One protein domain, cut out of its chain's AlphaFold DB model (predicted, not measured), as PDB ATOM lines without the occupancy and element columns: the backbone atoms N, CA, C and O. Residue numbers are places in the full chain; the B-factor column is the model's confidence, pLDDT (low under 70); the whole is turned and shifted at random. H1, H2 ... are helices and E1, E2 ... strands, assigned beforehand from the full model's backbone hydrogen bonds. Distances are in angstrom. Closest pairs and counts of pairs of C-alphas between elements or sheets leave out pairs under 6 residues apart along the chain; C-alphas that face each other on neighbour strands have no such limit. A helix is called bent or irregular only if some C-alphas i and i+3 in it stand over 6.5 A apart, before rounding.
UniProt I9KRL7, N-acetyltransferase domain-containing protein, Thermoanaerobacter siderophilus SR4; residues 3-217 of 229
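This is residues 3 to 217 of the 229 residues of the protein "N-acetyltransferase domain-containing protein" of Thermoanaerobacter siderophilus SR4 (UniProt I9KRL7). A twisted sheet of seven strands curls round one helix, H5. On its opposite face is H4, which forms a helical hairpin with H3; H6 packs with residues 195 to 200 on the E6 and E7 end, and residues 37 to 44 stick out as a loose arm that runs into H1. The printed part has 215 residues, with six named helices and seven named strands in the order E1 E2 H1 H2 E3 E4 H3 H4 E5 H5 E6 H6 E7. The sheet is mixed, ordered E1 to E7 across, and the class is mixed, helices and strands. The whole is compact, with a radius of gyration of the C-alphas of 18.7 A and spans of 55 by 48 by 31 A.

E1, residues 5 to 10, begins at C-alpha 5 (-27.036, -3.749, 21.538). E2 is residues 22 to 29, H1 42 to 48 and H2 51 to 55. E3, residues 56 to 66, is 31.8 A long, and E4, 77 to 87, is 29.8 A. H3 is residues 98 to 105, H4 107 to 116. E5, 133 to 142, is 25.5 A long. H5, 151 to 167, is irregular, with C-alphas 157 and 160 7.4 A apart. E6 is 171 to 176; H6, 185 to 201, is 24.2 A long. E7, 213 to 216, ends at C-alpha 216 (-33.475, -14.463, -0.004).

E1 and E2 are an antiparallel hairpin, with N 7 and O 25 3.0 A apart. E2 and E3 are antiparallel, N 24 to O 64 2.8 A. The hairpin E3 and E4 has N 59 to O 84 at 2.8 A, and antiparallel E4 and E5 have N 83 to O 139 at 2.8 A. E5 and E6 are parallel, N 137 to O 175 2.8 A; with H5 they form a strand-helix-strand unit, two parallel neighbour strands joined through a helix, its crossover right-handed. E6 and E7 are antiparallel, N 174 to O 215 2.9 A. The closest C-alphas of H5 and E6 are those of Pro 160 and Ile 171, 6.1 A. H4 and H5 are on opposite faces; H4's height over the sheet is 9.7 A. H3 and H4 touch at Asp 103 and Leu 110, C-alphas 4.9 A apart, at a shallow tilt of 12 degrees, opposite ways. H2 and H3 touch at Tyr 51 and Leu 101, C-alphas 6.0 A apart, and both only graze the sheet. H1 is not on the sheet. H6 and E7 come closest at the C-alphas of Ala 199 and Met 213, 7.9 A. Every O i to N i+4 pair is within hydrogen-bond range in H1, H2, H3, H4 and H6; in H5, 11 of 13 are.

The C-alphas farthest apart, those of Asn 15 and Asp 39, are 60.2 A apart. The printed part has no cut. Links E1 to E2, E2 to H1, H4 to E5 and H6 to E7 are long. Residues 3 to 19, 31 to 40 and 69 to 74 have pLDDT under 70.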
ATOM      1  N   GLY A   3     -19.408  -3.307  20.739       51.81
ATOM      2  CA  GLY A   3     -20.677  -2.616  20.941       51.81
ATOM      3  C   GLY A   3     -21.783  -3.629  21.222       51.81
ATOM      4  O   GLY A   3     -22.134  -4.414  20.346       51.81
ATOM      5  N   ARG A   4     -22.327  -3.626  22.443       53.22
ATOM      6  CA  ARG A   4     -23.487  -4.451  22.801       53.22
ATOM      7  C   ARG A   4     -24.768  -3.681  22.530       53.22
ATOM      8  O   ARG A   4     -24.929  -2.569  23.028       53.22
ATOM      9  N   LYS A   5     -25.683  -4.277  21.767       63.66
ATOM     10  CA  LYS A   5     -27.036  -3.749  21.538       63.66
ATOM     11  C   LYS A   5     -28.076  -4.788  21.922       63.66
ATOM     12  O   LYS A   5     -27.828  -5.989  21.822       63.66
ATOM     13  N   ILE A   6     -29.217  -4.305  22.397       59.34
ATOM     14  CA  ILE A   6     -30.244  -5.114  23.042       59.34
ATOM     15  C   ILE A   6     -31.580  -4.912  22.323       59.34
ATOM     16  O   ILE A   6     -32.004  -3.774  22.129       59.34
ATOM     17  N   VAL A   7     -32.249  -6.013  21.968       61.25
ATOM     18  CA  VAL A   7     -33.613  -6.017  21.412       61.25
ATOM     19  C   VAL A   7     -34.478  -6.987  22.205       61.25
ATOM     20  O   VAL A   7     -34.117  -8.154  22.353       61.25
ATOM     21  N   SER A   8     -35.627  -6.526  22.696       58.56
ATOM     22  CA  SER A   8     -36.596  -7.346  23.432       58.56
ATOM     23  C   SER A   8     -37.837  -7.577  22.576       58.56
ATOM     24  O   SER A   8     -38.394  -6.618  22.050       58.56
ATOM     25  N   ILE A   9     -38.282  -8.830  22.450       59.09
ATOM     26  CA  ILE A   9     -39.525  -9.168  21.748       59.09
ATOM     27  C   ILE A   9     -40.403 -10.016  22.678       59.09
ATOM     28  O   ILE A   9     -39.991 -11.075  23.167       59.09
ATOM     29  N   ASN A  10     -41.624  -9.545  22.927       55.97
ATOM     30  CA  ASN A  10     -42.598 -10.248  23.756       55.97
ATOM     31  C   ASN A  10     -43.261 -11.366  22.952       55.97
ATOM     32  O   ASN A  10     -43.768 -11.147  21.854       55.97
ATOM     33  N   LYS A  11     -43.284 -12.581  23.506       52.91
ATOM     34  CA  LYS A  11     -43.999 -13.695  22.884       52.91
ATOM     35  C   LYS A  11     -45.459 -13.630  23.335       52.91
ATOM     36  O   LYS A  11     -45.731 -13.750  24.528       52.91
ATOM     37  N   GLY A  12     -46.389 -13.439  22.399       45.06
ATOM     38  CA  GLY A  12     -47.827 -13.467  22.685       45.06
ATOM     39  C   GLY A  12     -48.237 -14.733  23.456       45.06
ATOM     40  O   GLY A  12     -47.689 -15.818  23.243       45.06
ATOM     41  N   LYS A  13     -49.176 -14.588  24.401       39.62
ATOM     42  CA  LYS A  13     -49.721 -15.699  25.195       39.62
ATOM     43  C   LYS A  13     -50.536 -16.629  24.295       39.62
ATOM     44  O   LYS A  13     -51.685 -16.326  24.005       39.62
ATOM     45  N   GLU A  14     -50.001 -17.795  23.950       39.44
ATOM     46  CA  GLU A  14     -50.816 -18.903  23.444       39.44
ATOM     47  C   GLU A  14     -50.579 -20.182  24.255       39.44
ATOM     48  O   GLU A  14     -49.488 -20.744  24.281       39.44
ATOM     49  N   ASN A  15     -51.645 -20.578  24.957       41.50
ATOM     50  CA  ASN A  15     -51.968 -21.880  25.548       41.50
ATOM     51  C   ASN A  15     -50.843 -22.929  25.631       41.50
ATOM     52  O   ASN A  15     -50.670 -23.774  24.755       41.50
ATOM     53  N   GLY A  16     -50.171 -22.943  26.778       41.25
ATOM     54  CA  GLY A  16     -49.195 -23.949  27.193       41.25
ATOM     55  C   GLY A  16     -48.212 -23.302  28.159       41.25
ATOM     56  O   GLY A  16     -47.987 -22.103  28.054       41.25
ATOM     57  N   GLU A  17     -47.678 -24.040  29.135       44.22
ATOM     58  CA  GLU A  17     -46.740 -23.514  30.140       44.22
ATOM     59  C   GLU A  17     -45.586 -22.729  29.484       44.22
ATOM     60  O   GLU A  17     -44.589 -23.295  29.025       44.22
ATOM     61  N   ASN A  18     -45.731 -21.402  29.406       52.34
ATOM     62  CA  ASN A  18     -44.727 -20.528  28.822       52.34
ATOM     63  C   ASN A  18     -43.533 -20.493  29.776       52.34
ATOM     64  O   ASN A  18     -43.569 -19.865  30.830       52.34
ATOM     65  N   PHE A  19     -42.472 -21.207  29.399       65.44
ATOM     66  CA  PHE A  19     -41.238 -21.280  30.179       65.44
ATOM     67  C   PHE A  19     -40.552 -19.905  30.302       65.44
ATOM     68  O   PHE A  19     -39.910 -19.625  31.312       65.44
ATOM     69  N   PHE A  20     -40.718 -19.053  29.286       70.94
ATOM     70  CA  PHE A  20     -40.285 -17.658  29.276       70.94
ATOM     71  C   PHE A  20     -41.442 -16.770  28.814       70.94
ATOM     72  O   PHE A  20     -42.173 -17.149  27.898       70.94
ATOM     73  N   LYS A  21     -41.592 -15.601  29.438       75.81
ATOM     74  CA  LYS A  21     -42.554 -14.565  29.038       75.81
ATOM     75  C   LYS A  21     -41.960 -13.588  28.019       75.81
ATOM     76  O   LYS A  21     -42.692 -13.086  27.175       75.81
ATOM     77  N   ALA A  22     -40.638 -13.403  28.034       81.12
ATOM     78  CA  ALA A  22     -39.918 -12.588  27.059       81.12
ATOM     79  C   ALA A  22     -38.631 -13.278  26.581       81.12
ATOM     80  O   ALA A  22     -38.004 -14.051  27.319       81.12
ATOM     81  N   ILE A  23     -38.243 -12.997  25.334       83.81
ATOM     82  CA  ILE A  23     -36.938 -13.360  24.772       83.81
ATOM     83  C   ILE A  23     -36.251 -12.074  24.325       83.81
ATOM     84  O   ILE A  23     -36.820 -11.264  23.595       83.81
ATOM     85  N   GLN A  24     -35.014 -11.915  24.764       88.25
ATOM     86  CA  GLN A  24     -34.149 -10.816  24.392       88.25
ATOM     87  C   GLN A  24     -33.003 -11.333  23.527       88.25
ATOM     88  O   GLN A  24     -32.473 -12.424  23.755       88.25
ATOM     89  N   PHE A  25     -32.619 -10.524  22.550       88.69
ATOM     90  CA  PHE A  25     -31.453 -10.733  21.714       88.69
ATOM     91  C   PHE A  25     -30.380  -9.741  22.139       88.69
ATOM     92  O   PHE A  25     -30.597  -8.527  22.105       88.69
ATOM     93  N   MET A  26     -29.226 -10.261  22.543       89.94
ATOM     94  CA  MET A  26     -28.042  -9.455  22.807       89.94
ATOM     95  C   MET A  26     -27.055  -9.644  21.660       89.94
ATOM     96  O   MET A  26     -26.587 -10.751  21.407       89.94
ATOM     97  N   ILE A  27     -26.754  -8.554  20.962       90.44
ATOM     98  CA  ILE A  27     -25.922  -8.555  19.763       90.44
ATOM     99  C   ILE A  27     -24.541  -8.039  20.153       90.44
ATOM    100  O   ILE A  27     -24.427  -7.011  20.821       90.44
ATOM    101  N   SER A  28     -23.500  -8.763  19.757       91.19
ATOM    102  CA  SER A  28     -22.098  -8.366  19.903       91.19
ATOM    103  C   SER A  28     -21.377  -8.545  18.572       91.19
ATOM    104  O   SER A  28     -21.610  -9.532  17.875       91.19
ATOM    105  N   THR A  29     -20.486  -7.614  18.246       89.44
ATOM    106  CA  THR A  29     -19.662  -7.664  17.030       89.44
ATOM    107  C   THR A  29     -18.179  -7.637  17.371       89.44
ATOM    108  O   THR A  29     -17.783  -7.090  18.403       89.44
ATOM    109  N   ASP A  30     -17.352  -8.195  16.501       82.81
ATOM    110  CA  ASP A  30     -15.891  -8.083  16.571       82.81
ATOM    111  C   ASP A  30     -15.367  -6.700  16.162       82.81
ATOM    112  O   ASP A  30     -14.267  -6.322  16.562       82.81
ATOM    113  N   ARG A  31     -16.166  -5.916  15.423       68.94
ATOM    114  CA  ARG A  31     -15.852  -4.516  15.126       68.94
ATOM    115  C   ARG A  31     -15.629  -3.748  16.422       68.94
ATOM    116  O   ARG A  31     -16.551  -3.517  17.207       68.94
ATOM    117  N   GLU A  32     -14.380  -3.363  16.646       55.47
ATOM    118  CA  GLU A  32     -14.029  -2.451  17.716       55.47
ATOM    119  C   GLU A  32     -14.646  -1.078  17.432       55.47
ATOM    120  O   GLU A  32     -14.720  -0.643  16.283       55.47
ATOM    121  N   ASN A  33     -15.068  -0.369  18.481       49.00
ATOM    122  CA  ASN A  33     -15.296   1.068  18.374       49.00
ATOM    123  C   ASN A  33     -13.972   1.724  17.956       49.00
ATOM    124  O   ASN A  33     -13.077   1.888  18.789       49.00
ATOM    125  N   ILE A  34     -13.834   2.051  16.672       49.66
ATOM    126  CA  ILE A  34     -12.655   2.738  16.152       49.66
ATOM    127  C   ILE A  34     -12.789   4.209  16.536       49.66
ATOM    128  O   ILE A  34     -13.560   4.965  15.946       49.66
ATOM    129  N   TRP A  35     -12.040   4.609  17.558       46.59
ATOM    130  CA  TRP A  35     -11.850   6.011  17.899       46.59
ATOM    131  C   TRP A  35     -10.753   6.560  16.996       46.59
ATOM    132  O   TRP A  35      -9.572   6.401  17.298       46.59
ATOM    133  N   VAL A  36     -11.130   7.170  15.872       48.22
ATOM    134  CA  VAL A  36     -10.148   7.894  15.063       48.22
ATOM    135  C   VAL A  36      -9.942   9.267  15.690       48.22
ATOM    136  O   VAL A  36     -10.864  10.083  15.729       48.22
ATOM    137  N   TYR A  37      -8.738   9.521  16.200       51.53
ATOM    138  CA  TYR A  37      -8.328  10.881  16.525       51.53
ATOM    139  C   TYR A  37      -8.240  11.654  15.210       51.53
ATOM    140  O   TYR A  37      -7.618  11.199  14.255       51.53
ATOM    141  N   THR A  38      -8.896  12.811  15.150       56.59
ATOM    142  CA  THR A  38      -9.150  13.603  13.932       56.59
ATOM    143  C   THR A  38      -7.899  14.088  13.183       56.59
ATOM    144  O   THR A  38      -8.042  14.703  12.129       56.59
ATOM    145  N   ASP A  39      -6.704  13.792  13.700       57.34
ATOM    146  CA  ASP A  39      -5.404  14.145  13.122       57.34
ATOM    147  C   ASP A  39      -4.719  12.979  12.371       57.34
ATOM    148  O   ASP A  39      -3.705  13.198  11.709       57.34
ATOM    149  N   GLU A  40      -5.247  11.748  12.429       59.31
ATOM    150  CA  GLU A  40      -4.734  10.610  11.647       59.31
ATOM    151  C   GLU A  40      -5.418  10.507  10.272       59.31
ATOM    152  O   GLU A  40      -6.618  10.749  10.127       59.31
ATOM    153  N   ASP A  41      -4.654  10.119   9.240       70.69
ATOM    154  CA  ASP A  41      -5.175   9.847   7.895       70.69
ATOM    155  C   ASP A  41      -6.087   8.607   7.923       70.69
ATOM    156  O   ASP A  41      -5.665   7.483   7.647       70.69
ATOM    157  N   VAL A  42      -7.366   8.834   8.249       71.25
ATOM    158  CA  VAL A  42      -8.451   7.836   8.259       71.25
ATOM    159  C   VAL A  42      -8.426   6.986   6.987       71.25
ATOM    160  O   VAL A  42      -8.676   5.782   7.041       71.25
ATOM    161  N   LYS A  43      -8.113   7.592   5.832       72.06
ATOM    162  CA  LYS A  43      -8.070   6.885   4.547       72.06
ATOM    163  C   LYS A  43      -6.862   5.963   4.462       72.06
ATOM    164  O   LYS A  43      -7.007   4.841   3.989       72.06
ATOM    165  N   GLY A  44      -5.692   6.418   4.901       74.38
ATOM    166  CA  GLY A  44      -4.484   5.598   4.990       74.38
ATOM    167  C   GLY A  44      -4.672   4.397   5.919       74.38
ATOM    168  O   GLY A  44      -4.377   3.267   5.530       74.38
ATOM    169  N   TRP A  45      -5.254   4.622   7.100       76.81
ATOM    170  CA  TRP A  45      -5.582   3.555   8.046       76.81
ATOM    171  C   TRP A  45      -6.581   2.554   7.455       76.81
ATOM    172  O   TRP A  45      -6.292   1.358   7.424       76.81
ATOM    173  N   TYR A  46      -7.706   3.025   6.900       76.00
ATOM    174  CA  TYR A  46      -8.708   2.148   6.286       76.00
ATOM    175  C   TYR A  46      -8.111   1.314   5.150       76.00
ATOM    176  O   TYR A  46      -8.356   0.114   5.074       76.00
ATOM    177  N   LYS A  47      -7.264   1.912   4.303       77.69
ATOM    178  CA  LYS A  47      -6.579   1.194   3.219       77.69
ATOM    179  C   LYS A  47      -5.640   0.097   3.717       77.69
ATOM    180  O   LYS A  47      -5.492  -0.896   3.016       77.69
ATOM    181  N   SER A  48      -5.043   0.261   4.897       78.81
ATOM    182  CA  SER A  48      -4.113  -0.715   5.482       78.81
ATOM    183  C   SER A  48      -4.779  -1.944   6.108       78.81
ATOM    184  O   SER A  48      -4.080  -2.906   6.415       78.81
ATOM    185  N   LEU A  49      -6.100  -1.918   6.319       81.88
ATOM    186  CA  LEU A  49      -6.825  -3.059   6.876       81.88
ATOM    187  C   LEU A  49      -6.827  -4.249   5.906       81.88
ATOM    188  O   LEU A  49      -6.773  -4.077   4.690       81.88
ATOM    189  N   GLU A  50      -6.940  -5.455   6.451       85.12
ATOM    190  CA  GLU A  50      -7.199  -6.667   5.670       85.12
ATOM    191  C   GLU A  50      -8.666  -6.716   5.199       85.12
ATOM    192  O   GLU A  50      -9.532  -6.000   5.720       85.12
ATOM    193  N   TYR A  51      -8.952  -7.517   4.168       85.56
ATOM    194  CA  TYR A  51     -10.269  -7.551   3.519       85.56
ATOM    195  C   TYR A  51     -11.395  -7.976   4.465       85.56
ATOM    196  O   TYR A  51     -12.463  -7.365   4.448       85.56
ATOM    197  N   ASP A  52     -11.147  -8.962   5.322       83.88
ATOM    198  CA  ASP A  52     -12.071  -9.422   6.359       83.88
ATOM    199  C   ASP A  52     -12.466  -8.276   7.310       83.88
ATOM    200  O   ASP A  52     -13.646  -8.063   7.582       83.88
ATOM    201  N   ARG A  53     -11.509  -7.438   7.720       85.12
ATOM    202  CA  ARG A  53     -11.765  -6.281   8.592       85.12
ATOM    203  C   ARG A  53     -12.502  -5.141   7.893       85.12
ATOM    204  O   ARG A  53     -13.238  -4.405   8.554       85.12
ATOM    205  N   LYS A  54     -12.308  -4.961   6.581       86.94
ATOM    206  CA  LYS A  54     -13.002  -3.920   5.794       86.94
ATOM    207  C   LYS A  54     -14.435  -4.318   5.457       86.94
ATOM    208  O   LYS A  54     -15.354  -3.508   5.597       86.94
ATOM    209  N   TYR A  55     -14.607  -5.548   4.989       92.44
ATOM    210  CA  TYR A  55     -15.784  -5.977   4.236       92.44
ATOM    211  C   TYR A  55     -16.596  -7.068   4.937       92.44
ATOM    212  O   TYR A  55     -17.668  -7.433   4.454       92.44
ATOM    213  N   ALA A  56     -16.147  -7.546   6.099       93.06
ATOM    214  CA  ALA A  56     -16.914  -8.448   6.940       93.06
ATOM    215  C   ALA A  56     -17.128  -7.884   8.353       93.06
ATOM    216  O   ALA A  56     -16.601  -6.838   8.756       93.06
ATOM    217  N   MET A  57     -18.017  -8.545   9.083       93.69
ATOM    218  CA  MET A  57     -18.279  -8.313  10.496       93.69
ATOM    219  C   MET A  57     -18.749  -9.623  11.114       93.69
ATOM    220  O   MET A  57     -19.777 -10.171  10.702       93.69
ATOM    221  N   HIS A  58     -18.027 -10.118  12.114       94.69
ATOM    222  CA  HIS A  58     -18.458 -11.281  12.875       94.69
ATOM    223  C   HIS A  58     -19.485 -10.853  13.914       94.69
ATOM    224  O   HIS A  58     -19.280  -9.900  14.671       94.69
ATOM    225  N   VAL A  59     -20.610 -11.557  13.942       95.56
ATOM    226  CA  VAL A  59     -21.755 -11.222  14.781       95.56
ATOM    227  C   VAL A  59     -22.130 -12.416  15.640       95.56
ATOM    228  O   VAL A  59     -22.397 -13.510  15.142       95.56
ATOM    229  N   THR A  60     -22.229 -12.166  16.940       96.06
ATOM    230  CA  THR A  60     -22.832 -13.076  17.911       96.06
ATOM    231  C   THR A  60     -24.172 -12.503  18.349       96.06
ATOM    232  O   THR A  60     -24.240 -11.384  18.856       96.06
ATOM    233  N   VAL A  61     -25.232 -13.289  18.195       95.44
ATOM    234  CA  VAL A  61     -26.572 -13.003  18.708       95.44
ATOM    235  C   VAL A  61     -26.869 -13.997  19.822       95.44
ATOM    236  O   VAL A  61     -27.132 -15.173  19.575       95.44
ATOM    237  N   GLU A  62     -26.829 -13.542  21.068       95.12
ATOM    238  CA  GLU A  62     -27.203 -14.356  22.219       95.12
ATOM    239  C   GLU A  62     -28.705 -14.263  22.477       95.12
ATOM    240  O   GLU A  62     -29.281 -13.177  22.484       95.12
ATOM    241  N   LEU A  63     -29.333 -15.412  22.728       93.75
ATOM    242  CA  LEU A  63     -30.741 -15.491  23.091       93.75
ATOM    243  C   LEU A  63     -30.844 -15.615  24.607       93.75
ATOM    244  O   LEU A  63     -30.366 -16.599  25.184       93.75
ATOM    245  N   ILE A  64     -31.504 -14.652  25.242       92.25
ATOM    246  CA  ILE A  64     -31.697 -14.584  26.689       92.25
ATOM    247  C   ILE A  64     -33.194 -14.707  26.996       92.25
ATOM    248  O   ILE A  64     -34.005 -13.915  26.525       92.25
ATOM    249  N   GLY A  65     -33.577 -15.729  27.762       88.88
ATOM    250  CA  GLY A  65     -34.960 -15.956  28.180       88.88
ATOM    251  C   GLY A  65     -35.248 -15.382  29.565       88.88
ATOM    252  O   GLY A  65     -34.445 -15.559  30.487       88.88
ATOM    253  N   TYR A  66     -36.418 -14.764  29.724       85.12
ATOM    254  CA  TYR A  66     -36.897 -14.178  30.979       85.12
ATOM    255  C   TYR A  66     -38.206 -14.827  31.422       85.12
ATOM    256  O   TYR A  66     -39.118 -15.029  30.620       85.12
ATOM    257  N   LYS A  67     -38.298 -15.196  32.703       79.56
ATOM    258  CA  LYS A  67     -39.520 -15.782  33.287       79.56
ATOM    259  C   LYS A  67     -40.594 -14.736  33.594       79.56
ATOM    260  O   LYS A  67     -41.772 -15.081  33.667       79.56
ATOM    261  N   ASP A  68     -40.181 -13.484  33.732       72.69
ATOM    262  CA  ASP A  68     -41.046 -12.331  33.943       72.69
ATOM    263  C   ASP A  68     -41.115 -11.478  32.669       72.69
ATOM    264  O   ASP A  68     -40.279 -11.619  31.777       72.69
ATOM    265  N   GLU A  69     -42.165 -10.659  32.551       65.88
ATOM    266  CA  GLU A  69     -42.335  -9.718  31.426       65.88
ATOM    267  C   GLU A  69     -41.385  -8.520  31.566       65.88
ATOM    268  O   GLU A  69     -40.922  -7.973  30.569       65.88
ATOM    269  N   GLU A  70     -41.040  -8.152  32.803       65.44
ATOM    270  CA  GLU A  70     -40.025  -7.141  33.078       65.44
ATOM    271  C   GLU A  70     -38.624  -7.719  32.860       65.44
ATOM    272  O   GLU A  70     -38.182  -8.658  33.531       65.44
ATOM    273  N   VAL A  71     -37.923  -7.139  31.890       66.19
ATOM    274  CA  VAL A  71     -36.557  -7.509  31.537       66.19
ATOM    275  C   VAL A  71     -35.596  -6.808  32.494       66.19
ATOM    276  O   VAL A  71     -35.316  -5.622  32.353       66.19
ATOM    277  N   ASP A  72     -35.103  -7.555  33.480       69.31
ATOM    278  CA  ASP A  72     -34.154  -7.080  34.494       69.31
ATOM    279  C   ASP A  72     -32.745  -7.637  34.215       69.31
ATOM    280  O   ASP A  72     -32.545  -8.859  34.144       69.31
ATOM    281  N   GLU A  73     -31.766  -6.747  34.035       60.56
ATOM    282  CA  GLU A  73     -30.365  -7.096  33.781       60.56
ATOM    283  C   GLU A  73     -29.797  -7.917  34.955       60.56
ATOM    284  O   GLU A  73     -29.424  -7.400  36.001       60.56
ATOM    285  N   GLY A  74     -29.742  -9.242  34.781       65.50
ATOM    286  CA  GLY A  74     -29.247 -10.191  35.787       65.50
ATOM    287  C   GLY A  74     -30.184 -11.365  36.078       65.50
ATOM    288  O   GLY A  74     -29.740 -12.376  36.618       65.50
ATOM    289  N   LYS A  75     -31.459 -11.285  35.674       79.19
ATOM    290  CA  LYS A  75     -32.428 -12.395  35.815       79.19
ATOM    291  C   LYS A  75     -32.576 -13.257  34.560       79.19
ATOM    292  O   LYS A  75     -33.201 -14.318  34.608       79.19
ATOM    293  N   GLY A  76     -32.015 -12.803  33.443       84.38
ATOM    294  CA  GLY A  76     -32.060 -13.500  32.165       84.38
ATOM    295  C   GLY A  76     -31.207 -14.767  32.157       84.38
ATOM    296  O   GLY A  76     -30.124 -14.817  32.737       84.38
ATOM    297  N   VAL A  77     -31.680 -15.800  31.461       90.38
ATOM    298  CA  VAL A  77     -30.931 -17.047  31.262       90.38
ATOM    299  C   VAL A  77     -30.551 -17.172  29.794       90.38
ATOM    300  O   VAL A  77     -31.428 -17.220  28.935       90.38
ATOM    301  N   LYS A  78     -29.251 -17.297  29.492       92.75
ATOM    302  CA  LYS A  78     -28.797 -17.614  28.129       92.75
ATOM    303  C   LYS A  78     -29.334 -18.982  27.712       92.75
ATOM    304  O   LYS A  78     -28.998 -20.003  28.327       92.75
ATOM    305  N   ILE A  79     -30.161 -18.997  26.673       94.81
ATOM    306  CA  ILE A  79     -30.900 -20.175  26.193       94.81
ATOM    307  C   ILE A  79     -30.405 -20.679  24.838       94.81
ATOM    308  O   ILE A  79     -30.641 -21.837  24.489       94.81
ATOM    309  N   GLY A  80     -29.680 -19.839  24.107       95.62
ATOM    310  CA  GLY A  80     -29.091 -20.176  22.824       95.62
ATOM    311  C   GLY A  80     -28.207 -19.062  22.286       95.62
ATOM    312  O   GLY A  80     -28.027 -18.028  22.931       95.62
ATOM    313  N   GLU A  81     -27.665 -19.297  21.102       96.94
ATOM    314  CA  GLU A  81     -26.843 -18.347  20.365       96.94
ATOM    315  C   GLU A  81     -26.885 -18.624  18.859       96.94
ATOM    316  O   GLU A  81     -27.052 -19.769  18.421       96.94
ATOM    317  N   ILE A  82     -26.726 -17.559  18.083       97.81
ATOM    318  CA  ILE A  82     -26.405 -17.588  16.659       97.81
ATOM    319  C   ILE A  82     -25.059 -16.886  16.504       97.81
ATOM    320  O   ILE A  82     -24.870 -15.791  17.027       97.81
ATOM    321  N   TYR A  83     -24.136 -17.513  15.791       97.31
ATOM    322  CA  TYR A  83     -22.877 -16.909  15.381       97.31
ATOM    323  C   TYR A  83     -22.803 -16.925  13.860       97.31
ATOM    324  O   TYR A  83     -23.181 -17.912  13.224       97.31
ATOM    325  N   GLY A  84     -22.338 -15.831  13.278       97.69
ATOM    326  CA  GLY A  84     -22.252 -15.705  11.837       97.69
ATOM    327  C   GLY A  84     -21.413 -14.525  11.391       97.69
ATOM    328  O   GLY A  84     -20.883 -13.764  12.200       97.69
ATOM    329  N   THR A  85     -21.318 -14.381  10.079       97.62
ATOM    330  CA  THR A  85     -20.539 -13.332   9.428       97.62
ATOM    331  C   THR A  85     -21.453 -12.548   8.505       97.62
ATOM    332  O   THR A  85     -22.038 -13.104   7.577       97.62
ATOM    333  N   TYR A  86     -21.565 -11.249   8.759       96.88
ATOM    334  CA  TYR A  86     -22.133 -10.306   7.810       96.88
ATOM    335  C   TYR A  86     -21.061  -9.916   6.792       96.88
ATOM    336  O   TYR A  86     -19.974  -9.493   7.180       96.88
ATOM    337  N   LEU A  87     -21.383 -10.037   5.510       96.19
ATOM    338  CA  LEU A  87     -20.580  -9.586   4.381       96.19
ATOM    339  C   LEU A  87     -21.266  -8.360   3.780       96.19
ATOM    340  O   LEU A  87     -22.474  -8.386   3.523       96.19
ATOM    341  N   VAL A  88     -20.507  -7.283   3.588       93.50
ATOM    342  CA  VAL A  88     -21.048  -6.041   3.018       93.50
ATOM    343  C   VAL A  88     -21.564  -6.263   1.590       93.50
ATOM    344  O   VAL A  88     -21.115  -7.194   0.915       93.50
ATOM    345  N   PRO A  89     -22.474  -5.397   1.106       92.31
ATOM    346  CA  PRO A  89     -22.924  -5.435  -0.275       92.31
ATOM    347  C   PRO A  89     -21.784  -5.451  -1.279       92.31
ATOM    348  O   PRO A  89     -20.770  -4.768  -1.104       92.31
ATOM    349  N   GLN A  90     -21.996  -6.179  -2.372       88.12
ATOM    350  CA  GLN A  90     -20.986  -6.332  -3.407       88.12
ATOM    351  C   GLN A  90     -20.595  -4.989  -4.041       88.12
ATOM    352  O   GLN A  90     -19.434  -4.800  -4.397       88.12
ATOM    353  N   LEU A  91     -21.529  -4.035  -4.115       88.38
ATOM    354  CA  LEU A  91     -21.271  -2.662  -4.557       88.38
ATOM    355  C   LEU A  91     -20.113  -1.976  -3.804       88.38
ATOM    356  O   LEU A  91     -19.474  -1.093  -4.368       88.38
ATOM    357  N   TYR A  92     -19.841  -2.366  -2.556       87.31
ATOM    358  CA  TYR A  92     -18.778  -1.778  -1.735       87.31
ATOM    359  C   TYR A  92     -17.435  -2.514  -1.830       87.31
ATOM    360  O   TYR A  92     -16.471  -2.094  -1.192       87.31
ATOM    361  N   LEU A  93     -17.349  -3.605  -2.597       88.75
ATOM    362  CA  LEU A  93     -16.098  -4.329  -2.800       88.75
ATOM    363  C   LEU A  93     -15.273  -3.646  -3.898       88.75
ATOM    364  O   LEU A  93     -15.524  -3.827  -5.087       88.75
ATOM    365  N   GLU A  94     -14.282  -2.850  -3.496       84.75
ATOM    366  CA  GLU A  94     -13.422  -2.110  -4.436       84.75
ATOM    367  C   GLU A  94     -12.098  -2.830  -4.746       84.75
ATOM    368  O   GLU A  94     -11.540  -2.678  -5.832       84.75
ATOM    369  N   GLU A  95     -11.580  -3.598  -3.786       85.75
ATOM    370  CA  GLU A  95     -10.197  -4.108  -3.802       85.75
ATOM    371  C   GLU A  95     -10.098  -5.634  -3.946       85.75
ATOM    372  O   GLU A  95      -9.008  -6.163  -4.157       85.75
ATOM    373  N   CYS A  96     -11.218  -6.347  -3.826       89.00
ATOM    374  CA  CYS A  96     -11.271  -7.803  -3.922       89.00
ATOM    375  C   CYS A  96     -12.605  -8.267  -4.509       89.00
ATOM    376  O   CYS A  96     -13.614  -7.562  -4.457       89.00
ATOM    377  N   SER A  97     -12.613  -9.468  -5.066       92.12
ATOM    378  CA  SER A  97     -13.833 -10.180  -5.425       92.12
ATOM    379  C   SER A  97     -14.509 -10.784  -4.191       92.12
ATOM    380  O   SER A  97     -13.885 -11.010  -3.154       92.12
ATOM    381  N   PHE A  98     -15.795 -11.114  -4.319       94.38
ATOM    382  CA  PHE A  98     -16.539 -11.774  -3.246       94.38
ATOM    383  C   PHE A  98     -15.936 -13.137  -2.855       94.38
ATOM    384  O   PHE A  98     -15.921 -13.485  -1.678       94.38
ATOM    385  N   ILE A  99     -15.400 -13.893  -3.824       95.19
ATOM    386  CA  ILE A  99     -14.711 -15.164  -3.548       95.19
ATOM    387  C   ILE A  99     -13.443 -14.929  -2.723       95.19
ATOM    388  O   ILE A  99     -13.256 -15.615  -1.724       95.19
ATOM    389  N   GLU A 100     -12.596 -13.969  -3.110       94.12
ATOM    390  CA  GLU A 100     -11.355 -13.664  -2.380       94.12
ATOM    391  C   GLU A 100     -11.643 -13.221  -0.944       94.12
ATOM    392  O   GLU A 100     -10.981 -13.684  -0.020       94.12
ATOM    393  N   LEU A 101     -12.671 -12.384  -0.740       94.62
ATOM    394  CA  LEU A 101     -13.121 -12.009   0.601       94.62
ATOM    395  C   LEU A 101     -13.490 -13.244   1.434       94.62
ATOM    396  O   LEU A 101     -13.053 -13.374   2.573       94.62
ATOM    397  N   CYS A 102     -14.290 -14.147   0.872       96.06
ATOM    398  CA  CYS A 102     -14.723 -15.355   1.567       96.06
ATOM    399  C   CYS A 102     -13.566 -16.320   1.875       96.06
ATOM    400  O   CYS A 102     -13.520 -16.846   2.987       96.06
ATOM    401  N   ASP A 103     -12.628 -16.507   0.941       95.81
ATOM    402  CA  ASP A 103     -11.427 -17.341   1.114       95.81
ATOM    403  C   ASP A 103     -10.536 -16.836   2.257       95.81
ATOM    404  O   ASP A 103     -10.053 -17.617   3.076       95.81
ATOM    405  N   CYS A 104     -10.390 -15.510   2.387       93.62
ATOM    406  CA  CYS A 104      -9.658 -14.910   3.503       93.62
ATOM    407  C   CYS A 104     -10.300 -15.185   4.874       93.62
ATOM    408  O   CYS A 104      -9.590 -15.182   5.877       93.62
ATOM    409  N   ILE A 105     -11.619 -15.405   4.939       94.00
ATOM    410  CA  ILE A 105     -12.344 -15.562   6.208       94.00
ATOM    411  C   ILE A 105     -12.416 -17.032   6.632       94.00
ATOM    412  O   ILE A 105     -12.061 -17.365   7.764       94.00
ATOM    413  N   SER A 106     -12.925 -17.922   5.773       95.25
ATOM    414  CA  SER A 106     -13.010 -19.354   6.085       95.25
ATOM    415  C   SER A 106     -13.272 -20.233   4.860       95.25
ATOM    416  O   SER A 106     -13.907 -19.819   3.892       95.25
ATOM    417  N   GLY A 107     -12.873 -21.507   4.952       95.75
ATOM    418  CA  GLY A 107     -13.175 -22.509   3.921       95.75
ATOM    419  C   GLY A 107     -14.677 -22.746   3.710       95.75
ATOM    420  O   GLY A 107     -15.106 -22.980   2.585       95.75
ATOM    421  N   ASP A 108     -15.493 -22.617   4.761       96.31
ATOM    422  CA  ASP A 108     -16.952 -22.733   4.645       96.31
ATOM    423  C   ASP A 108     -17.548 -21.554   3.858       96.31
ATOM    424  O   ASP A 108     -18.435 -21.734   3.024       96.31
ATOM    425  N   LEU A 109     -17.047 -20.335   4.086       96.75
ATOM    426  CA  LEU A 109     -17.458 -19.163   3.314       96.75
ATOM    427  C   LEU A 109     -16.974 -19.240   1.868       96.75
ATOM    428  O   LEU A 109     -17.713 -18.821   0.974       96.75
ATOM    429  N   LEU A 110     -15.785 -19.798   1.621       97.25
ATOM    430  CA  LEU A 110     -15.334 -20.117   0.268       97.25
ATOM    431  C   LEU A 110     -16.314 -21.080  -0.420       97.25
ATOM    432  O   LEU A 110     -16.776 -20.776  -1.519       97.25
ATOM    433  N   GLU A 111     -16.719 -22.174   0.241       97.19
ATOM    434  CA  GLU A 111     -17.724 -23.105  -0.302       97.19
ATOM    435  C   GLU A 111     -19.045 -22.380  -0.608       97.19
ATOM    436  O   GLU A 111     -19.661 -22.611  -1.654       97.19
ATOM    437  N   VAL A 112     -19.490 -21.470   0.266       97.62
ATOM    438  CA  VAL A 112     -20.657 -20.618  -0.011       97.62
ATOM    439  C   VAL A 112     -20.427 -19.793  -1.277       97.62
ATOM    440  O   VAL A 112     -21.259 -19.850  -2.187       97.62
ATOM    441  N   ALA A 113     -19.317 -19.059  -1.363       97.00
ATOM    442  CA  ALA A 113     -19.010 -18.166  -2.475       97.00
ATOM    443  C   ALA A 113     -19.000 -18.902  -3.817       97.00
ATOM    444  O   ALA A 113     -19.741 -18.518  -4.724       97.00
ATOM    445  N   GLU A 114     -18.266 -20.011  -3.919       96.75
ATOM    446  CA  GLU A 114     -18.161 -20.832  -5.136       96.75
ATOM    447  C   GLU A 114     -19.524 -21.301  -5.667       96.75
ATOM    448  O   GLU A 114     -19.709 -21.503  -6.869       96.75
ATOM    449  N   ASN A 115     -20.515 -21.447  -4.783       97.56
ATOM    450  CA  ASN A 115     -21.849 -21.919  -5.138       97.56
ATOM    451  C   ASN A 115     -22.851 -20.793  -5.437       97.56
ATOM    452  O   ASN A 115     -23.819 -21.009  -6.186       97.56
ATOM    453  N   ILE A 116     -22.642 -19.588  -4.902       96.62
ATOM    454  CA  ILE A 116     -23.579 -18.468  -5.065       96.62
ATOM    455  C   ILE A 116     -23.169 -17.455  -6.126       96.62
ATOM    456  O   ILE A 116     -24.048 -16.729  -6.590       96.62
ATOM    457  N   VAL A 117     -21.906 -17.424  -6.557       96.00
ATOM    458  CA  VAL A 117     -21.471 -16.459  -7.575       96.00
ATOM    459  C   VAL A 117     -21.730 -16.921  -9.010       96.00
ATOM    460  O   VAL A 117     -21.846 -18.115  -9.309       96.00
ATOM    461  N   ASP A 118     -21.875 -15.956  -9.909       94.44
ATOM    462  CA  ASP A 118     -21.970 -16.137 -11.348       94.44
ATOM    463  C   ASP A 118     -20.581 -16.220 -12.014       94.44
ATOM    464  O   ASP A 118     -19.533 -16.212 -11.371       94.44
ATOM    465  N   LYS A 119     -20.568 -16.295 -13.348       91.56
ATOM    466  CA  LYS A 119     -19.333 -16.355 -14.149       91.56
ATOM    467  C   LYS A 119     -18.444 -15.106 -14.037       91.56
ATOM    468  O   LYS A 119     -17.297 -15.158 -14.465       91.56
ATOM    469  N   ASN A 120     -18.986 -13.996 -13.541       89.81
ATOM    470  CA  ASN A 120     -18.273 -12.740 -13.347       89.81
ATOM    471  C   ASN A 120     -17.766 -12.605 -11.900       89.81
ATOM    472  O   ASN A 120     -17.257 -11.548 -11.538       89.81
ATOM    473  N   GLY A 121     -17.934 -13.637 -11.062       89.00
ATOM    474  CA  GLY A 121     -17.561 -13.598  -9.648       89.00
ATOM    475  C   GLY A 121     -18.505 -12.756  -8.786       89.00
ATOM    476  O   GLY A 121     -18.149 -12.418  -7.660       89.00
ATOM    477  N   CYS A 122     -19.692 -12.412  -9.300       91.44
ATOM    478  CA  CYS A 122     -20.703 -11.636  -8.586       91.44
ATOM    479  C   CYS A 122     -21.746 -12.549  -7.954       91.44
ATOM    480  O   CYS A 122     -22.079 -13.579  -8.536       91.44
ATOM    481  N   ILE A 123     -22.300 -12.189  -6.794       95.19
ATOM    482  CA  ILE A 123     -23.397 -12.966  -6.201       95.19
ATOM    483  C   ILE A 123     -24.567 -12.972  -7.192       95.19
ATOM    484  O   ILE A 123     -24.923 -11.941  -7.751       95.19
ATOM    485  N   LYS A 124     -25.167 -14.140  -7.445       95.81
ATOM    486  CA  LYS A 124     -26.340 -14.239  -8.324       95.81
ATOM    487  C   LYS A 124     -27.488 -13.401  -7.749       95.81
ATOM    488  O   LYS A 124     -27.928 -13.693  -6.640       95.81
ATOM    489  N   ASP A 125     -28.096 -12.532  -8.557       93.00
ATOM    490  CA  ASP A 125     -29.286 -11.733  -8.179       93.00
ATOM    491  C   ASP A 125     -30.461 -12.583  -7.656       93.00
ATOM    492  O   ASP A 125     -31.291 -12.151  -6.856       93.00
ATOM    493  N   SER A 126     -30.546 -13.847  -8.087       94.19
ATOM    494  CA  SER A 126     -31.552 -14.790  -7.573       94.19
ATOM    495  C   SER A 126     -31.349 -15.176  -6.098       94.19
ATOM    496  O   SER A 126     -32.254 -15.754  -5.493       94.19
ATOM    497  N   ILE A 127     -30.190 -14.853  -5.522       95.50
ATOM    498  CA  ILE A 127     -29.786 -15.145  -4.145       95.50
ATOM    499  C   ILE A 127     -29.785 -13.866  -3.309       95.50
ATOM    500  O   ILE A 127     -30.482 -13.835  -2.300       95.50
ATOM    501  N   CYS A 128     -29.043 -12.837  -3.727       94.94
ATOM    502  CA  CYS A 128     -28.902 -11.560  -3.024       94.94
ATOM    503  C   CYS A 128     -28.780 -10.427  -4.045       94.94
ATOM    504  O   CYS A 128     -28.142 -10.623  -5.077       94.94
ATOM    505  N   ASP A 129     -29.388  -9.278  -3.757       92.19
ATOM    506  CA  ASP A 129     -29.286  -8.098  -4.617       92.19
ATOM    507  C   ASP A 129     -27.925  -7.406  -4.427       92.19
ATOM    508  O   ASP A 129     -27.269  -7.558  -3.394       92.19
ATOM    509  N   PHE A 130     -27.473  -6.678  -5.450       88.19
ATOM    510  CA  PHE A 130     -26.109  -6.136  -5.536       88.19
ATOM    511  C   PHE A 130     -25.769  -5.095  -4.451       88.19
ATOM    512  O   PHE A 130     -24.608  -4.947  -4.058       88.19
ATOM    513  N   ASP A 131     -26.781  -4.370  -3.978       91.06
ATOM    514  CA  ASP A 131     -26.710  -3.339  -2.941       91.06
ATOM    515  C   ASP A 131     -27.076  -3.856  -1.540       91.06
ATOM    516  O   ASP A 131     -27.026  -3.092  -0.573       91.06
ATOM    517  N   ASP A 132     -27.352  -5.157  -1.406       93.44
ATOM    518  CA  ASP A 132     -27.675  -5.804  -0.140       93.44
ATOM    519  C   ASP A 132     -26.540  -6.688   0.386       93.44
ATOM    520  O   ASP A 132     -25.772  -7.293  -0.361       93.44
ATOM    521  N   GLY A 133     -26.429  -6.748   1.714       94.44
ATOM    522  CA  GLY A 133     -25.452  -7.582   2.395       94.44
ATOM    523  C   GLY A 133     -25.941  -9.017   2.553       94.44
ATOM    524  O   GLY A 133     -27.141  -9.314   2.516       94.44
ATOM    525  N   LEU A 134     -24.992  -9.918   2.784       97.06
ATOM    526  CA  LEU A 134     -25.248 -11.338   2.992       97.06
ATOM    527  C   LEU A 134     -24.836 -11.729   4.409       97.06
ATOM    528  O   LEU A 134     -23.745 -11.389   4.855       97.06
ATOM    529  N   PHE A 135     -25.684 -12.472   5.116       98.06
ATOM    530  CA  PHE A 135     -25.343 -13.013   6.430       98.06
ATOM    531  C   PHE A 135     -25.172 -14.530   6.369       98.06
ATOM    532  O   PHE A 135     -26.137 -15.272   6.165       98.06
ATOM    533  N   TYR A 136     -23.945 -15.001   6.575       98.31
ATOM    534  CA  TYR A 136     -23.650 -16.421   6.727       98.31
ATOM    535  C   TYR A 136     -23.843 -16.848   8.181       98.31
ATOM    536  O   TYR A 136     -23.195 -16.316   9.081       98.31
ATOM    537  N   ILE A 137     -24.719 -17.821   8.415       98.44
ATOM    538  CA  ILE A 137     -24.917 -18.454   9.718       98.44
ATOM    539  C   ILE A 137     -23.897 -19.586   9.848       98.44
ATOM    540  O   ILE A 137     -24.081 -20.650   9.261       98.44
ATOM    541  N   ASP A 138     -22.856 -19.362  10.649       96.31
ATOM    542  CA  ASP A 138     -21.837 -20.371  10.960       96.31
ATOM    543  C   ASP A 138     -22.363 -21.353  12.018       96.31
ATOM    544  O   ASP A 138     -22.372 -22.569  11.836       96.31
ATOM    545  N   ARG A 139     -22.895 -20.833  13.132       95.56
ATOM    546  CA  ARG A 139     -23.397 -21.671  14.230       95.56
ATOM    547  C   ARG A 139     -24.763 -21.230  14.681       95.56
ATOM    548  O   ARG A 139     -25.038 -20.047  14.857       95.56
ATOM    549  N   PHE A 140     -25.598 -22.218  14.967       96.00
ATOM    550  CA  PHE A 140     -26.886 -22.000  15.588       96.00
ATOM    551  C   PHE A 140     -27.150 -23.057  16.648       96.00
ATOM    552  O   PHE A 140     -27.218 -24.254  16.364       96.00
ATOM    553  N   TYR A 141     -27.317 -22.610  17.888       95.31
ATOM    554  CA  TYR A 141     -27.452 -23.502  19.023       95.31
ATOM    555  C   TYR A 141     -28.548 -23.043  19.976       95.31
ATOM    556  O   TYR A 141     -28.582 -21.905  20.430       95.31
ATOM    557  N   ILE A 142     -29.414 -23.983  20.347       95.06
ATOM    558  CA  ILE A 142     -30.362 -23.850  21.455       95.06
ATOM    559  C   ILE A 142     -30.017 -24.935  22.475       95.06
ATOM    560  O   ILE A 142     -29.846 -26.103  22.090       95.06
ATOM    561  N   LYS A 143     -29.938 -24.586  23.766       93.69
ATOM    562  CA  LYS A 143     -29.647 -25.572  24.821       93.69
ATOM    563  C   LYS A 143     -30.717 -26.675  24.844       93.69
ATOM    564  O   LYS A 143     -31.894 -26.369  24.617       93.69
ATOM    565  N   PRO A 144     -30.347 -27.951  25.074       93.00
ATOM    566  CA  PRO A 144     -31.254 -29.095  24.969       93.00
ATOM    567  C   PRO A 144     -32.597 -28.928  25.691       93.00
ATOM    568  O   PRO A 144     -33.640 -29.213  25.103       93.00
ATOM    569  N   GLU A 145     -32.587 -28.394  26.910       91.44
ATOM    570  CA  GLU A 145     -33.752 -28.152  27.769       91.44
ATOM    571  C   GLU A 145     -34.732 -27.086  27.228       91.44
ATOM    572  O   GLU A 145     -35.883 -26.987  27.676       91.44
ATOM    573  N   TYR A 146     -34.308 -26.303  26.230       90.44
ATOM    574  CA  TYR A 146     -35.110 -25.266  25.573       90.44
ATOM    575  C   TYR A 146     -35.507 -25.615  24.131       90.44
ATOM    576  O   TYR A 146     -36.220 -24.850  23.476       90.44
ATOM    577  N   ARG A 147     -35.099 -26.781  23.618       89.06
ATOM    578  CA  ARG A 147     -35.477 -27.246  22.273       89.06
ATOM    579  C   ARG A 147     -36.952 -27.645  22.213       89.06
ATOM    580  O   ARG A 147     -37.585 -27.918  23.225       89.06
ATOM    581  N   ARG A 148     -37.496 -27.697  20.989       87.00
ATOM    582  CA  ARG A 148     -38.905 -28.044  20.690       87.00
ATOM    583  C   ARG A 148     -39.955 -27.089  21.287       87.00
ATOM    584  O   ARG A 148     -41.132 -27.414  21.291       87.00
ATOM    585  N   LYS A 149     -39.540 -25.892  21.718       86.81
ATOM    586  CA  LYS A 149     -40.411 -24.819  22.242       86.81
ATOM    587  C   LYS A 149     -40.628 -23.664  21.243       86.81
ATOM    588  O   LYS A 149     -41.011 -22.559  21.617       86.81
ATOM    589  N   GLY A 150     -40.285 -23.880  19.970       88.94
ATOM    590  CA  GLY A 150     -40.377 -22.870  18.905       88.94
ATOM    591  C   GLY A 150     -39.348 -21.731  18.975       88.94
ATOM    592  O   GLY A 150     -39.357 -20.869  18.109       88.94
ATOM    593  N   ILE A 151     -38.442 -21.727  19.961       90.69
ATOM    594  CA  ILE A 151     -37.427 -20.670  20.145       90.69
ATOM    595  C   ILE A 151     -36.514 -20.559  18.925       90.69
ATOM    596  O   ILE A 151     -36.235 -19.461  18.463       90.69
ATOM    597  N   GLY A 152     -36.075 -21.696  18.380       92.19
ATOM    598  CA  GLY A 152     -35.172 -21.668  17.237       92.19
ATOM    599  C   GLY A 152     -35.833 -21.135  15.960       92.19
ATOM    600  O   GLY A 152     -35.225 -20.364  15.228       92.19
ATOM    601  N   SER A 153     -37.096 -21.501  15.733       92.94
ATOM    602  CA  SER A 153     -37.911 -20.966  14.638       92.94
ATOM    603  C   SER A 153     -38.035 -19.449  14.732       92.94
ATOM    604  O   SER A 153     -37.688 -18.746  13.791       92.94
ATOM    605  N   PHE A 154     -38.421 -18.965  15.915       90.50
ATOM    606  CA  PHE A 154     -38.529 -17.543  16.208       90.50
ATOM    607  C   PHE A 154     -37.207 -16.801  15.955       90.50
ATOM    608  O   PHE A 154     -37.182 -15.789  15.269       90.50
ATOM    609  N   ALA A 155     -36.085 -17.343  16.432       92.88
ATOM    610  CA  ALA A 155     -34.777 -16.723  16.252       92.88
ATOM    611  C   ALA A 155     -34.388 -16.551  14.776       92.88
ATOM    612  O   ALA A 155     -33.921 -15.489  14.390       92.88
ATOM    613  N   ILE A 156     -34.596 -17.579  13.949       94.56
ATOM    614  CA  ILE A 156     -34.230 -17.560  12.524       94.56
ATOM    615  C   ILE A 156     -35.163 -16.675  11.696       94.56
ATOM    616  O   ILE A 156     -34.729 -16.068  10.719       94.56
ATOM    617  N   GLU A 157     -36.440 -16.599  12.064       91.88
ATOM    618  CA  GLU A 157     -37.412 -15.743  11.378       91.88
ATOM    619  C   GLU A 157     -37.131 -14.259  11.615       91.88
ATOM    620  O   GLU A 157     -37.155 -13.489  10.658       91.88
ATOM    621  N   PHE A 158     -36.785 -13.879  12.848       90.94
ATOM    622  CA  PHE A 158     -36.503 -12.489  13.218       90.94
ATOM    623  C   PHE A 158     -35.039 -12.072  13.025       90.94
ATOM    624  O   PHE A 158     -34.733 -10.888  13.156       90.94
ATOM    625  N   LEU A 159     -34.131 -13.002  12.707       94.31
ATOM    626  CA  LEU A 159     -32.699 -12.711  12.589       94.31
ATOM    627  C   LEU A 159     -32.390 -11.533  11.643       94.31
ATOM    628  O   LEU A 159     -31.666 -10.644  12.090       94.31
ATOM    629  N   PRO A 160     -32.928 -11.458  10.403       93.44
ATOM    630  CA  PRO A 160     -32.670 -10.315   9.528       93.44
ATOM    631  C   PRO A 160     -33.064  -8.993  10.191       93.44
ATOM    632  O   PRO A 160     -32.229  -8.111  10.324       93.44
ATOM    633  N   TYR A 161     -34.282  -8.915  10.736       89.12
ATOM    634  CA  TYR A 161     -34.795  -7.717  11.402       89.12
ATOM    635  C   TYR A 161     -33.913  -7.269  12.573       89.12
ATOM    636  O   TYR A 161     -33.578  -6.093  12.704       89.12
ATOM    637  N   ILE A 162     -33.501  -8.213  13.422       90.19
ATOM    638  CA  ILE A 162     -32.648  -7.920  14.576       90.19
ATOM    639  C   ILE A 162     -31.316  -7.331  14.116       90.19
ATOM    640  O   ILE A 162     -30.840  -6.356  14.697       90.19
ATOM    641  N   LEU A 163     -30.704  -7.916  13.089       91.75
ATOM    642  CA  LEU A 163     -29.417  -7.465  12.577       91.75
ATOM    643  C   LEU A 163     -29.530  -6.107  11.881       91.75
ATOM    644  O   LEU A 163     -28.709  -5.237  12.154       91.75
ATOM    645  N   GLU A 164     -30.551  -5.891  11.053       90.44
ATOM    646  CA  GLU A 164     -30.788  -4.604  10.388       90.44
ATOM    647  C   GLU A 164     -31.022  -3.490  11.415       90.44
ATOM    648  O   GLU A 164     -30.307  -2.487  11.413       90.44
ATOM    649  N   TYR A 165     -31.933  -3.708  12.371       88.38
ATOM    650  CA  TYR A 165     -32.256  -2.734  13.415       88.38
ATOM    651  C   TYR A 165     -31.052  -2.405  14.307       88.38
ATOM    652  O   TYR A 165     -30.802  -1.249  14.649       88.38
ATOM    653  N   THR A 166     -30.283  -3.420  14.713       87.00
ATOM    654  CA  THR A 166     -29.174  -3.204  15.653       87.00
ATOM    655  C   THR A 166     -27.907  -2.728  14.969       87.00
ATOM    656  O   THR A 166     -27.221  -1.859  15.509       87.00
ATOM    657  N   LEU A 167     -27.563  -3.255  13.802       88.31
ATOM    658  CA  LEU A 167     -26.282  -2.979  13.153       88.31
ATOM    659  C   LEU A 167     -26.389  -1.901  12.073       88.31
ATOM    660  O   LEU A 167     -25.353  -1.438  11.605       88.31
ATOM    661  N   ASN A 168     -27.605  -1.455  11.735       88.25
ATOM    662  CA  ASN A 168     -27.868  -0.509  10.650       88.25
ATOM    663  C   ASN A 168     -27.254  -0.994   9.324       88.25
ATOM    664  O   ASN A 168     -26.520  -0.274   8.646       88.25
ATOM    665  N   VAL A 169     -27.513  -2.264   9.015       89.44
ATOM    666  CA  VAL A 169     -27.087  -2.956   7.792       89.44
ATOM    667  C   VAL A 169     -28.315  -3.347   6.974       89.44
ATOM    668  O   VAL A 169     -29.409  -3.378   7.523       89.44
ATOM    669  N   SER A 170     -28.135  -3.664   5.690       90.75
ATOM    670  CA  SER A 170     -29.184  -4.259   4.850       90.75
ATOM    671  C   SER A 170     -28.878  -5.736   4.639       90.75
ATOM    672  O   SER A 170     -27.744  -6.064   4.278       90.75
ATOM    673  N   ILE A 171     -29.847  -6.629   4.854       93.44
ATOM    674  CA  ILE A 171     -29.660  -8.072   4.660       93.44
ATOM    675  C   ILE A 171     -30.568  -8.560   3.538       93.44
ATOM    676  O   ILE A 171     -31.759  -8.782   3.732       93.44
ATOM    677  N   GLY A 172     -29.974  -8.830   2.377       95.44
ATOM    678  CA  GLY A 172     -30.680  -9.383   1.220       95.44
ATOM    679  C   GLY A 172     -30.747 -10.907   1.236       95.44
ATOM    680  O   GLY A 172     -31.635 -11.500   0.621       95.44
ATOM    681  N   ALA A 173     -29.843 -11.573   1.958       97.31
ATOM    682  CA  ALA A 173     -29.834 -13.028   2.046       97.31
ATOM    683  C   ALA A 173     -29.232 -13.562   3.346       97.31
ATOM    684  O   ALA A 173     -28.253 -13.033   3.871       97.31
ATOM    685  N   LEU A 174     -29.774 -14.691   3.804       98.38
ATOM    686  CA  LEU A 174     -29.123 -15.573   4.771       98.38
ATOM    687  C   LEU A 174     -28.550 -16.791   4.043       98.38
ATOM    688  O   LEU A 174     -29.240 -17.372   3.202       98.38
ATOM    689  N   THR A 175     -27.351 -17.238   4.405       98.38
ATOM    690  CA  THR A 175     -26.787 -18.518   3.947       98.38
ATOM    691  C   THR A 175     -26.360 -19.389   5.118       98.38
ATOM    692  O   THR A 175     -26.118 -18.906   6.220       98.38
ATOM    693  N   ILE A 176     -26.321 -20.701   4.896       98.12
ATOM    694  CA  ILE A 176     -25.893 -21.689   5.888       98.12
ATOM    695  C   ILE A 176     -25.398 -22.953   5.182       98.12
ATOM    696  O   ILE A 176     -25.948 -23.344   4.148       98.12
ATOM    697  N   ILE A 177     -24.409 -23.624   5.769       97.56
ATOM    698  CA  ILE A 177     -24.050 -25.009   5.449       97.56
ATOM    699  C   ILE A 177     -24.491 -25.864   6.643       97.56
ATOM    700  O   ILE A 177     -23.821 -25.879   7.674       97.56
ATOM    701  N   PRO A 178     -25.653 -26.544   6.581       95.88
ATOM    702  CA  PRO A 178     -26.128 -27.316   7.718       95.88
ATOM    703  C   PRO A 178     -25.178 -28.475   8.023       95.88
ATOM    704  O   PRO A 178     -25.006 -29.376   7.202       95.88
ATOM    705  N   ASN A 179     -24.616 -28.484   9.228       93.75
ATOM    706  CA  ASN A 179     -23.787 -29.567   9.740       93.75
ATOM    707  C   ASN A 179     -24.001 -29.689  11.253       93.75
ATOM    708  O   ASN A 179     -23.977 -28.696  11.975       93.75
ATOM    709  N   ALA A 180     -24.250 -30.904  11.742       91.31
ATOM    710  CA  ALA A 180     -24.473 -31.135  13.166       91.31
ATOM    711  C   ALA A 180     -23.176 -31.222  13.989       91.31
ATOM    712  O   ALA A 180     -23.257 -31.201  15.220       91.31
ATOM    713  N   GLY A 181     -22.011 -31.327  13.335       88.50
ATOM    714  CA  GLY A 181     -20.701 -31.361  13.990       88.50
ATOM    715  C   GLY A 181     -20.537 -32.525  14.969       88.50
ATOM    716  O   GLY A 181     -19.915 -32.363  16.014       88.50
ATOM    717  N   LYS A 182     -21.164 -33.674  14.689       84.81
ATOM    718  CA  LYS A 182     -21.036 -34.884  15.512       84.81
ATOM    719  C   LYS A 182     -19.849 -35.723  15.056       84.81
ATOM    720  O   LYS A 182     -19.684 -35.948  13.860       84.81
ATOM    721  N   ASP A 183     -19.098 -36.242  16.027       89.00
ATOM    722  CA  ASP A 183     -17.963 -37.138  15.775       89.00
ATOM    723  C   ASP A 183     -18.411 -38.459  15.130       89.00
ATOM    724  O   ASP A 183     -17.759 -38.973  14.222       89.00
ATOM    725  N   ASP A 184     -19.550 -39.007  15.574       94.31
ATOM    726  CA  ASP A 184     -20.137 -40.196  14.958       94.31
ATOM    727  C   ASP A 184     -20.788 -39.847  13.617       94.31
ATOM    728  O   ASP A 184     -21.716 -39.037  13.541       94.31
ATOM    729  N   TYR A 185     -20.332 -40.506  12.553       89.44
ATOM    730  CA  TYR A 185     -20.781 -40.241  11.188       89.44
ATOM    731  C   TYR A 185     -22.293 -40.438  10.997       89.44
ATOM    732  O   TYR A 185     -22.950 -39.622  10.342       89.44
ATOM    733  N   PHE A 186     -22.867 -41.504  11.562       88.56
ATOM    734  CA  PHE A 186     -24.286 -41.823  11.383       88.56
ATOM    735  C   PHE A 186     -25.181 -40.865  12.170       88.56
ATOM    736  O   PHE A 186     -26.208 -40.407  11.656       88.56
ATOM    737  N   GLU A 187     -24.791 -40.524  13.397       90.88
ATOM    738  CA  GLU A 187     -25.451 -39.493  14.189       90.88
ATOM    739  C   GLU A 187     -25.339 -38.133  13.493       90.88
ATOM    740  O   GLU A 187     -26.348 -37.434  13.372       90.88
ATOM    741  N   ASN A 188     -24.166 -37.794  12.943       90.88
ATOM    742  CA  ASN A 188     -23.958 -36.544  12.219       90.88
ATOM    743  C   ASN A 188     -24.892 -36.425  11.021       90.88
ATOM    744  O   ASN A 188     -25.570 -35.411  10.873       90.88
ATOM    745  N   GLN A 189     -24.989 -37.464  10.187       92.06
ATOM    746  CA  GLN A 189     -25.912 -37.467   9.052       92.06
ATOM    747  C   GLN A 189     -27.370 -37.308   9.491       92.06
ATOM    748  O   GLN A 189     -28.123 -36.532   8.899       92.06
ATOM    749  N   LYS A 190     -27.780 -38.033  10.536       93.94
ATOM    750  CA  LYS A 190     -29.152 -37.997  11.047       93.94
ATOM    751  C   LYS A 190     -29.522 -36.619  11.587       93.94
ATOM    752  O   LYS A 190     -30.601 -36.117  11.278       93.94
ATOM    753  N   GLU A 191     -28.660 -36.014  12.397       93.12
ATOM    754  CA  GLU A 191     -28.908 -34.686  12.958       93.12
ATOM    755  C   GLU A 191     -28.784 -33.593  11.885       93.12
ATOM    756  O   GLU A 191     -29.620 -32.695  11.840       93.12
ATOM    757  N   THR A 192     -27.846 -33.721  10.942       95.12
ATOM    758  CA  THR A 192     -27.717 -32.802   9.796       95.12
ATOM    759  C   THR A 192     -28.975 -32.810   8.934       95.12
ATOM    760  O   THR A 192     -29.465 -31.752   8.543       95.12
ATOM    761  N   LYS A 193     -29.588 -33.978   8.707       95.94
ATOM    762  CA  LYS A 193     -30.874 -34.066   8.000       95.94
ATOM    763  C   LYS A 193     -31.976 -33.267   8.704       95.94
ATOM    764  O   LYS A 193     -32.736 -32.575   8.033       95.94
ATOM    765  N   LYS A 194     -32.034 -33.298  10.039       94.50
ATOM    766  CA  LYS A 194     -32.991 -32.483  10.806       94.50
ATOM    767  C   LYS A 194     -32.712 -30.987  10.676       94.50
ATOM    768  O   LYS A 194     -33.658 -30.210  10.625       94.50
ATOM    769  N   LEU A 195     -31.440 -30.580  10.621       95.19
ATOM    770  CA  LEU A 195     -31.066 -29.182  10.380       95.19
ATOM    771  C   LEU A 195     -31.494 -28.727   8.981       95.19
ATOM    772  O   LEU A 195     -32.058 -27.646   8.844       95.19
ATOM    773  N   VAL A 196     -31.316 -29.572   7.964       97.31
ATOM    774  CA  VAL A 196     -31.800 -29.315   6.597       97.31
ATOM    775  C   VAL A 196     -33.328 -29.204   6.564       97.31
ATOM    776  O   VAL A 196     -33.867 -28.280   5.962       97.31
ATOM    777  N   GLU A 197     -34.051 -30.112   7.224       96.88
ATOM    778  CA  GLU A 197     -35.517 -30.053   7.342       96.88
ATOM    779  C   GLU A 197     -35.980 -28.770   8.048       96.88
ATOM    780  O   GLU A 197     -36.913 -28.110   7.591       96.88
ATOM    781  N   PHE A 198     -35.294 -28.381   9.124       96.12
ATOM    782  CA  PHE A 198     -35.543 -27.133   9.834       96.12
ATOM    783  C   PHE A 198     -35.289 -25.905   8.944       96.12
ATOM    784  O   PHE A 198     -36.154 -25.036   8.854       96.12
ATOM    785  N   ALA A 199     -34.160 -25.847   8.235       97.56
ATOM    786  CA  ALA A 199     -33.836 -24.746   7.330       97.56
ATOM    787  C   ALA A 199     -34.873 -24.627   6.198       97.56
ATOM    788  O   ALA A 199     -35.400 -23.539   5.952       97.56
ATOM    789  N   ASN A 200     -35.249 -25.748   5.569       97.81
ATOM    790  CA  ASN A 200     -36.299 -25.782   4.545       97.81
ATOM    791  C   ASN A 200     -37.635 -25.247   5.076       97.81
ATOM    792  O   ASN A 200     -38.286 -24.445   4.407       97.81
ATOM    793  N   LYS A 201     -38.030 -25.644   6.294       96.88
ATOM    794  CA  LYS A 201     -39.258 -25.154   6.940       96.88
ATOM    795  C   LYS A 201     -39.270 -23.626   7.086       96.88
ATOM    796  O   LYS A 201     -40.337 -23.030   7.002       96.88
ATOM    797  N   HIS A 202     -38.106 -23.003   7.268       96.00
ATOM    798  CA  HIS A 202     -37.961 -21.552   7.435       96.00
ATOM    799  C   HIS A 202     -37.579 -20.805   6.147       96.00
ATOM    800  O   HIS A 202     -37.162 -19.643   6.201       96.00
ATOM    801  N   GLY A 203     -37.770 -21.444   4.987       96.50
ATOM    802  CA  GLY A 203     -37.672 -20.813   3.671       96.50
ATOM    803  C   GLY A 203     -36.287 -20.864   3.029       96.50
ATOM    804  O   GLY A 203     -36.101 -20.271   1.967       96.50
ATOM    805  N   PHE A 204     -35.326 -21.572   3.630       98.19
ATOM    806  CA  PHE A 204     -34.043 -21.810   2.978       98.19
ATOM    807  C   PHE A 204     -34.206 -22.802   1.823       98.19
ATOM    808  O   PHE A 204     -34.917 -23.800   1.928       98.19
ATOM    809  N   LYS A 205     -33.507 -22.542   0.723       97.88
ATOM    810  CA  LYS A 205     -33.460 -23.374  -0.476       97.88
ATOM    811  C   LYS A 205     -32.053 -23.919  -0.649       97.88
ATOM    812  O   LYS A 205     -31.077 -23.179  -0.550       97.88
ATOM    813  N   LYS A 206     -31.951 -25.214  -0.937       97.38
ATOM    814  CA  LYS A 206     -30.674 -25.870  -1.224       97.38
ATOM    815  C   LYS A 206     -30.170 -25.494  -2.617       97.38
ATOM    816  O   LYS A 206     -30.930 -25.554  -3.586       97.38
ATOM    817  N   ILE A 207     -28.888 -25.155  -2.724       96.00
ATOM    818  CA  ILE A 207     -28.227 -24.958  -4.015       96.00
ATOM    819  C   ILE A 207     -27.962 -26.323  -4.648       96.00
ATOM    820  O   ILE A 207     -27.559 -27.285  -3.988       96.00
ATOM    821  N   ARG A 208     -28.235 -26.435  -5.949       92.94
ATOM    822  CA  ARG A 208     -28.057 -27.690  -6.682       92.94
ATOM    823  C   ARG A 208     -26.596 -28.146  -6.592       92.94
ATOM    824  O   ARG A 208     -25.702 -27.366  -6.881       92.94
ATOM    825  N   ASN A 209     -26.394 -29.424  -6.268       91.75
ATOM    826  CA  ASN A 209     -25.077 -30.068  -6.155       91.75
ATOM    827  C   ASN A 209     -24.141 -29.462  -5.087       91.75
ATOM    828  O   ASN A 209     -22.933 -29.632  -5.187       91.75
ATOM    829  N   SER A 210     -24.686 -28.804  -4.064       94.38
ATOM    830  CA  SER A 210     -23.925 -28.201  -2.962       94.38
ATOM    831  C   SER A 210     -24.573 -28.526  -1.617       94.38
ATOM    832  O   SER A 210     -25.735 -28.936  -1.585       94.38
ATOM    833  N   ASN A 211     -23.857 -28.354  -0.504       94.06
ATOM    834  CA  ASN A 211     -24.447 -28.383   0.839       94.06
ATOM    835  C   ASN A 211     -24.969 -27.013   1.290       94.06
ATOM    836  O   ASN A 211     -25.699 -26.935   2.279       94.06
ATOM    837  N   VAL A 212     -24.671 -25.963   0.530       97.88
ATOM    838  CA  VAL A 212     -25.096 -24.594   0.804       97.88
ATOM    839  C   VAL A 212     -26.610 -24.462   0.646       97.88
ATOM    840  O   VAL A 212     -27.220 -24.906  -0.337       97.88
ATOM    841  N   MET A 213     -27.225 -23.804   1.622       98.50
ATOM    842  CA  MET A 213     -28.613 -23.369   1.580       98.50
ATOM    843  C   MET A 213     -28.685 -21.851   1.739       98.50
ATOM    844  O   MET A 213     -27.897 -21.264   2.474       98.50
ATOM    845  N   TYR A 214     -29.652 -21.218   1.075       98.25
ATOM    846  CA  TYR A 214     -29.853 -19.770   1.146       98.25
ATOM    847  C   TYR A 214     -31.325 -19.404   1.318       98.25
ATOM    848  O   TYR A 214     -32.212 -20.115   0.845       98.25
ATOM    849  N   LYS A 215     -31.591 -18.267   1.952       97.56
ATOM    850  CA  LYS A 215     -32.908 -17.640   2.046       97.56
ATOM    851  C   LYS A 215     -32.774 -16.190   1.598       97.56
ATOM    852  O   LYS A 215     -32.176 -15.395   2.317       97.56
ATOM    853  N   LYS A 216     -33.340 -15.859   0.435       96.19
ATOM    854  CA  LYS A 216     -33.475 -14.463  -0.004       96.19
ATOM    855  C   LYS A 216     -34.489 -13.750   0.895       96.19
ATOM    856  O   LYS A 216     -35.553 -14.306   1.184       96.19
ATOM    857  N   ILE A 217     -34.133 -12.562   1.356       94.38
ATOM    858  CA  ILE A 217     -34.950 -11.692   2.195       94.38
ATOM    859  C   ILE A 217     -35.592 -10.644   1.286       94.38
ATOM    860  O   ILE A 217     -34.938 -10.087   0.412       94.38
TER     861      ILE A 217